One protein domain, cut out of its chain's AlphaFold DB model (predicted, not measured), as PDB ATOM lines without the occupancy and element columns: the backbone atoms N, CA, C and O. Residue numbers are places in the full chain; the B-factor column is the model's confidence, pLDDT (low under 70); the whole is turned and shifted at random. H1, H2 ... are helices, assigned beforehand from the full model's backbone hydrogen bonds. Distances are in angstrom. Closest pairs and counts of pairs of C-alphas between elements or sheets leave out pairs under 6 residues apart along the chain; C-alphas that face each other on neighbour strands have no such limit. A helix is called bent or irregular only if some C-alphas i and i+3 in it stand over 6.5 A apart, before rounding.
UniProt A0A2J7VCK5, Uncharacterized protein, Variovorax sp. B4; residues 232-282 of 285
ATOM      1  N   ALA A 232     -42.616 -20.686 -28.876       86.81
ATOM      2  CA  ALA A 232     -43.394 -21.449 -29.846       86.81
ATOM      3  C   ALA A 232     -44.459 -20.616 -30.578       86.81
ATOM      4  O   ALA A 232     -45.046 -21.114 -31.530       86.81
ATOM      5  N   GLN A 233     -44.692 -19.361 -30.175       84.06
ATOM      6  CA  GLN A 233     -45.549 -18.436 -30.924       84.06
ATOM      7  C   GLN A 233     -44.893 -17.957 -32.223       84.06
ATOM      8  O   GLN A 233     -45.603 -17.533 -33.126       84.06
ATOM      9  N   CYS A 234     -43.557 -18.037 -32.323       85.25
ATOM     10  CA  CYS A 234     -42.781 -17.557 -33.476       85.25
ATOM     11  C   CYS A 234     -41.839 -18.622 -34.067       85.25
ATOM     12  O   CYS A 234     -41.524 -18.574 -35.256       85.25
ATOM     13  N   HIS A 235     -41.374 -19.584 -33.265       86.06
ATOM     14  CA  HIS A 235     -40.392 -20.585 -33.685       86.06
ATOM     15  C   HIS A 235     -40.984 -21.990 -33.762       86.06
ATOM     16  O   HIS A 235     -41.552 -22.495 -32.794       86.06
ATOM     17  N   LYS A 236     -40.764 -22.658 -34.901       85.38
ATOM     18  CA  LYS A 236     -41.087 -24.077 -35.072       85.38
ATOM     19  C   LYS A 236     -39.951 -24.952 -34.534       85.38
ATOM     20  O   LYS A 236     -38.792 -24.707 -34.878       85.38
ATOM     21  N   PRO A 237     -40.261 -25.998 -33.753       87.12
ATOM     22  CA  PRO A 237     -39.277 -27.011 -33.409       87.12
ATOM     23  C   PRO A 237     -38.916 -27.834 -34.664       87.12
ATOM     24  O   PRO A 237     -39.717 -27.909 -35.605       87.12
ATOM     25  N   PRO A 238     -37.731 -28.467 -34.716       85.94
ATOM     26  CA  PRO A 238     -37.355 -29.300 -35.852       85.94
ATOM     27  C   PRO A 238     -38.278 -30.530 -35.961       85.94
ATOM     28  O   PRO A 238     -38.837 -30.965 -34.952       85.94
ATOM     29  N   PRO A 239     -38.415 -31.155 -37.149       85.81
ATOM     30  CA  PRO A 239     -39.318 -32.293 -37.345       85.81
ATOM     31  C   PRO A 239     -39.108 -33.449 -36.358       85.81
ATOM     32  O   PRO A 239     -40.078 -34.082 -35.947       85.81
ATOM     33  N   SER A 240     -37.865 -33.680 -35.919       85.06
ATOM     34  CA  SER A 240     -37.524 -34.694 -34.914       85.06
ATOM     35  C   SER A 240     -38.262 -34.500 -33.589       85.06
ATOM     36  O   SER A 240     -38.582 -35.475 -32.914       85.06
ATOM     37  N   HIS A 241     -38.582 -33.260 -33.220       88.75
ATOM     38  CA  HIS A 241     -39.285 -32.982 -31.975       88.75
ATOM     39  C   HIS A 241     -40.780 -33.323 -32.039       88.75
ATOM     40  O   HIS A 241     -41.396 -33.562 -31.010       88.75
ATOM     41  N   ASN A 242     -41.361 -33.399 -33.237       84.38
ATOM     42  CA  ASN A 242     -42.777 -33.732 -33.423       84.38
ATOM     43  C   ASN A 242     -43.021 -35.247 -33.544       84.38
ATOM     44  O   ASN A 242     -44.122 -35.677 -33.882       84.38
ATOM     45  N   MET A 243     -41.994 -36.061 -33.291       82.94
ATOM     46  CA  MET A 243     -42.041 -37.520 -33.350       82.94
ATOM     47  C   MET A 243     -41.606 -38.124 -32.009       82.94
ATOM     48  O   MET A 243     -41.185 -37.420 -31.091       82.94
ATOM     49  N   MET A 244     -41.625 -39.456 -31.915       87.31
ATOM     50  CA  MET A 244     -41.174 -40.195 -30.724       87.31
ATOM     51  C   MET A 244     -39.721 -39.895 -30.314       87.31
ATOM     52  O   MET A 244     -39.331 -40.182 -29.187       87.31
ATOM     53  N   HIS A 245     -38.914 -39.290 -31.191       87.56
ATOM     54  CA  HIS A 245     -37.548 -38.888 -30.861       87.56
ATOM     55  C   HIS A 245     -37.495 -37.867 -29.709       87.56
ATOM     56  O   HIS A 245     -36.584 -37.941 -28.885       87.56
ATOM     57  N   PHE A 246     -38.476 -36.966 -29.581       91.88
ATOM     58  CA  PHE A 246     -38.490 -36.003 -28.477       91.88
ATOM     59  C   PHE A 246     -38.623 -36.682 -27.114       91.88
ATOM     60  O   PHE A 246     -37.784 -36.477 -26.237       91.88
ATOM     61  N   SER A 247     -39.655 -37.513 -26.951       90.56
ATOM     62  CA  SER A 247     -39.961 -38.173 -25.680       90.56
ATOM     63  C   SER A 247     -38.947 -39.257 -25.321       90.56
ATOM     64  O   SER A 247     -38.670 -39.455 -24.142       90.56
ATOM     65  N   MET A 248     -38.372 -39.942 -26.313       90.75
ATOM     66  CA  MET A 248     -37.424 -41.038 -26.080       90.75
ATOM     67  C   MET A 248     -35.973 -40.576 -25.936       90.75
ATOM     68  O   MET A 248     -35.207 -41.224 -25.230       90.75
ATOM     69  N   MET A 249     -35.581 -39.478 -26.592       90.06
ATOM     70  CA  MET A 249     -34.182 -39.041 -26.644       90.06
ATOM     71  C   MET A 249     -33.995 -37.611 -26.143       90.06
ATOM     72  O   MET A 249     -33.307 -37.400 -25.145       90.06
ATOM     73  N   SER A 250     -34.591 -36.618 -26.812       89.69
ATOM     74  CA  SER A 250     -34.259 -35.205 -26.573       89.69
ATOM     75  C   SER A 250     -34.618 -34.737 -25.159       89.69
ATOM     76  O   SER A 250     -33.791 -34.118 -24.486       89.69
ATOM     77  N   ALA A 251     -35.827 -35.054 -24.688       92.12
ATOM     78  CA  ALA A 251     -36.319 -34.609 -23.389       92.12
ATOM     79  C   ALA A 251     -35.601 -35.318 -22.217       92.12
ATOM     80  O   ALA A 251     -35.126 -34.623 -21.313       92.12
ATOM     81  N   PRO A 252     -35.402 -36.656 -22.232       92.25
ATOM     82  CA  PRO A 252     -34.589 -37.334 -21.221       92.25
ATOM     83  C   PRO A 252     -33.126 -36.877 -21.198       92.25
ATOM     84  O   PRO A 252     -32.582 -36.659 -20.115       92.25
ATOM     85  N   LEU A 253     -32.500 -36.666 -22.367       89.62
ATOM     86  CA  LEU A 253     -31.121 -36.169 -22.458       89.62
ATOM     87  C   LEU A 253     -30.975 -34.826 -21.737       89.62
ATOM     88  O   LEU A 253     -30.050 -34.649 -20.948       89.62
ATOM     89  N   ALA A 254     -31.923 -33.912 -21.957       90.69
ATOM     90  CA  ALA A 254     -31.975 -32.607 -21.303       90.69
ATOM     91  C   ALA A 254     -32.448 -32.656 -19.834       90.69
ATOM     92  O   ALA A 254     -32.627 -31.607 -19.219       90.69
ATOM     93  N   LYS A 255     -32.642 -33.850 -19.253       93.06
ATOM     94  CA  LYS A 255     -33.176 -34.065 -17.894       93.06
ATOM     95  C   LYS A 255     -34.582 -33.477 -17.690       93.06
ATOM     96  O   LYS A 255     -34.929 -33.072 -16.584       93.06
ATOM     97  N   GLN A 256     -35.392 -33.445 -18.747       93.94
ATOM     98  CA  GLN A 256     -36.762 -32.919 -18.758       93.94
ATOM     99  C   GLN A 256     -37.755 -33.937 -19.359       93.94
ATOM    100  O   GLN A 256     -38.429 -33.628 -20.338       93.94
ATOM    101  N   PRO A 257     -37.886 -35.160 -18.809       91.31
ATOM    102  CA  PRO A 257     -38.651 -36.248 -19.440       91.31
ATOM    103  C   PRO A 257     -40.153 -35.960 -19.615       91.31
ATOM    104  O   PRO A 257     -40.790 -36.553 -20.478       91.31
ATOM    105  N   ASN A 258     -40.711 -35.038 -18.823       93.12
ATOM    106  CA  ASN A 258     -42.129 -34.662 -18.861       93.12
ATOM    107  C   ASN A 258     -42.391 -33.353 -19.628       93.12
ATOM    108  O   ASN A 258     -43.512 -32.843 -19.598       93.12
ATOM    109  N   ALA A 259     -41.371 -32.770 -20.264       93.19
ATOM    110  CA  ALA A 259     -41.557 -31.563 -21.057       93.19
ATOM    111  C   ALA A 259     -42.477 -31.837 -22.250       93.19
ATOM    112  O   ALA A 259     -42.493 -32.928 -22.815       93.19
ATOM    113  N   LYS A 260     -43.225 -30.816 -22.658       92.31
ATOM    114  CA  LYS A 260     -43.925 -30.770 -23.941       92.31
ATOM    115  C   LYS A 260     -43.039 -30.078 -24.971       92.31
ATOM    116  O   LYS A 260     -42.240 -29.210 -24.630       92.31
ATOM    117  N   VAL A 261     -43.230 -30.418 -26.241       91.12
ATOM    118  CA  VAL A 261     -42.422 -29.897 -27.359       91.12
ATOM    119  C   VAL A 261     -42.410 -28.363 -27.420       91.12
ATOM    120  O   VAL A 261     -41.382 -27.767 -27.720       91.12
ATOM    121  N   ASN A 262     -43.528 -27.709 -27.096       89.94
ATOM    122  CA  ASN A 262     -43.642 -26.250 -27.112       89.94
ATOM    123  C   ASN A 262     -43.003 -25.554 -25.894       89.94
ATOM    124  O   ASN A 262     -42.904 -24.330 -25.879       89.94
ATOM    125  N   GLN A 263     -42.551 -26.298 -24.881       92.31
ATOM    126  CA  GLN A 263     -41.905 -25.752 -23.684       92.31
ATOM    127  C   GLN A 263     -40.395 -25.589 -23.897       92.31
ATOM    128  O   GLN A 263     -39.577 -26.040 -23.094       92.31
ATOM    129  N   CYS A 264     -40.018 -24.931 -24.996       90.31
ATOM    130  CA  CYS A 264     -38.631 -24.809 -25.451       90.31
ATOM    131  C   CYS A 264     -37.708 -24.240 -24.361       90.31
ATOM    132  O   CYS A 264     -36.563 -24.666 -24.211       90.31
ATOM    133  N   PHE A 265     -38.235 -23.311 -23.561       90.19
ATOM    134  CA  PHE A 265     -37.542 -22.635 -22.468       90.19
ATOM    135  C   PHE A 265     -37.079 -23.569 -21.337       90.19
ATOM    136  O   PHE A 265     -36.256 -23.152 -20.524       90.19
ATOM    137  N   LEU A 266     -37.574 -24.809 -21.236       91.75
ATOM    138  CA  LEU A 266     -37.087 -25.769 -20.234       91.75
ATOM    139  C   LEU A 266     -35.680 -26.278 -20.570       91.75
ATOM    140  O   LEU A 266     -34.887 -26.528 -19.663       91.75
ATOM    141  N   CYS A 267     -35.358 -26.368 -21.860       91.62
ATOM    142  CA  CYS A 267     -34.106 -26.942 -22.350       91.62
ATOM    143  C   CYS A 267     -33.197 -25.900 -23.014       91.62
ATOM    144  O   CYS A 267     -31.982 -26.011 -22.904       91.62
ATOM    145  N   HIS A 268     -33.753 -24.874 -23.660       89.12
ATOM    146  CA  HIS A 268     -32.997 -23.886 -24.437       89.12
ATOM    147  C   HIS A 268     -32.962 -22.515 -23.751       89.12
ATOM    148  O   HIS A 268     -33.894 -22.136 -23.037       89.12
ATOM    149  N   GLN A 269     -31.863 -21.779 -23.948       78.94
ATOM    150  CA  GLN A 269     -31.649 -20.443 -23.361       78.94
ATOM    151  C   GLN A 269     -31.793 -19.301 -24.368       78.94
ATOM    152  O   GLN A 269     -32.126 -18.183 -23.986       78.94
ATOM    153  N   THR A 270     -31.520 -19.565 -25.647       76.56
ATOM    154  CA  THR A 270     -31.543 -18.569 -26.723       76.56
ATOM    155  C   THR A 270     -32.091 -19.196 -28.007       76.56
ATOM    156  O   THR A 270     -32.366 -20.395 -28.056       76.56
ATOM    157  N   THR A 271     -32.207 -18.398 -29.069       70.00
ATOM    158  CA  THR A 271     -32.519 -18.876 -30.426       70.00
ATOM    159  C   THR A 271     -31.391 -19.707 -31.044       70.00
ATOM    160  O   THR A 271     -31.565 -20.306 -32.105       70.00
ATOM    161  N   VAL A 272     -30.237 -19.789 -30.376       77.00
ATOM    162  CA  VAL A 272     -29.169 -20.723 -30.711       77.00
ATOM    163  C   VAL A 272     -29.475 -22.053 -30.029       77.00
ATOM    164  O   VAL A 272     -28.977 -22.365 -28.950       77.00
ATOM    165  N   TRP A 273     -30.323 -22.845 -30.682       81.56
ATOM    166  CA  TRP A 273     -30.885 -24.097 -30.157       81.56
ATOM    167  C   TRP A 273     -29.846 -25.150 -29.733       81.56
ATOM    168  O   TRP A 273     -30.175 -26.080 -29.002       81.56
ATOM    169  N   ASN A 274     -28.588 -24.990 -30.146       84.88
ATOM    170  CA  ASN A 274     -27.479 -25.864 -29.772       84.88
ATOM    171  C   ASN A 274     -27.002 -25.669 -28.323       84.88
ATOM    172  O   ASN A 274     -26.294 -26.534 -27.812       84.88
ATOM    173  N   ASP A 275     -27.359 -24.567 -27.658       87.19
ATOM    174  CA  ASP A 275     -27.039 -24.345 -26.246       87.19
ATOM    175  C   ASP A 275     -28.142 -24.912 -25.338       87.19
ATOM    176  O   ASP A 275     -29.227 -24.332 -25.193       87.19
ATOM    177  N   ILE A 276     -27.863 -26.078 -24.746       89.12
ATOM    178  CA  ILE A 276     -28.802 -26.797 -23.885       89.12
ATOM    179  C   ILE A 276     -28.478 -26.511 -22.414       89.12
ATOM    180  O   ILE A 276     -27.360 -26.737 -21.938       89.12
ATOM    181  N   LYS A 277     -29.486 -26.062 -21.656       88.25
ATOM    182  CA  LYS A 277     -29.408 -25.786 -20.216       88.25
ATOM    183  C   LYS A 277     -28.781 -26.957 -19.460       88.25
ATOM    184  O   LYS A 277     -29.238 -28.092 -19.546       88.25
ATOM    185  N   GLY A 278     -27.719 -26.673 -18.710       87.12
ATOM    186  CA  GLY A 278     -27.017 -27.661 -17.884       87.12
ATOM    187  C   GLY A 278     -26.156 -28.678 -18.644       87.12
ATOM    188  O   GLY A 278     -25.490 -29.483 -17.998       87.12
ATOM    189  N   LEU A 279     -26.138 -28.652 -19.981       86.81
ATOM    190  CA  LEU A 279     -25.308 -29.528 -20.822       86.81
ATOM    191  C   LEU A 279     -24.336 -28.759 -21.727       86.81
ATOM    192  O   LEU A 279     -23.396 -29.364 -22.248       86.81
ATOM    193  N   GLY A 280     -24.567 -27.456 -21.909       84.88
ATOM    194  CA  GLY A 280     -23.789 -26.583 -22.777       84.88
ATOM    195  C   GLY A 280     -24.033 -26.856 -24.260       84.88
ATOM    196  O   GLY A 280     -25.051 -27.429 -24.657       84.88
ATOM    197  N   TRP A 281     -23.072 -26.447 -25.089       84.38
ATOM    198  CA  TRP A 281     -23.174 -26.544 -26.541       84.38
ATOM    199  C   TRP A 281     -23.146 -27.996 -27.034       84.38
ATOM    200  O   TRP A 281     -22.178 -28.729 -26.814       84.38
ATOM    201  N   LYS A 282     -24.180 -28.403 -27.770       78.94
ATOM    202  CA  LYS A 282     -24.266 -29.699 -28.451       78.94
ATOM    203  C   LYS A 282     -24.411 -29.482 -29.949       78.94
ATOM    204  O   LYS A 282     -25.269 -28.739 -30.413       78.94
TER     205      LYS A 282
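This is residues 232 to 282 of the 285 residues of an uncharacterized protein of Variovorax sp. B4 (UniProt A0A2J7VCK5). This is a small body of little regular structure: two short helices, H1 then H2, sit at one side, and the long winding stretch of residues 254 to 282 makes much of the rest, ending far from H1. Near its end, residues 275 to 276 pair antiparallel with residues 280 to 281. The printed part has 51 residues, of which 14 are in named elements, in class all helix, with no named strand. It is compact and rounded, with a radius of gyration of the C-alphas of 10.1 A and spans of 24 by 23 by 16 A.

From Ala 232, go to C-alpha 239 at (-39.318, -32.293, -37.345), where H1, residues 239 to 242, begins. H2, residues 244 to 253, runs 13.6 A to C-alpha 253 at (-31.121, -36.169, -22.458); it is irregular, with C-alphas 248 and 251 7.1 A apart.

Look at Ser 240 and Phe 246: their C-alphas, the closest of H1 and H2, are 6.6 A apart, and the helices are close but not clearly touching. H2 has 4 of 6 O i to N i+4 pairs within hydrogen-bond range; H1 is too short for such a pair.

The C-alphas of Gln 233 and Leu 279, the two farthest apart, are 25.2 A apart. The link from H1 to H2 is tight, the printed part has no cut, and no printed residue is under 70 in pLDDT.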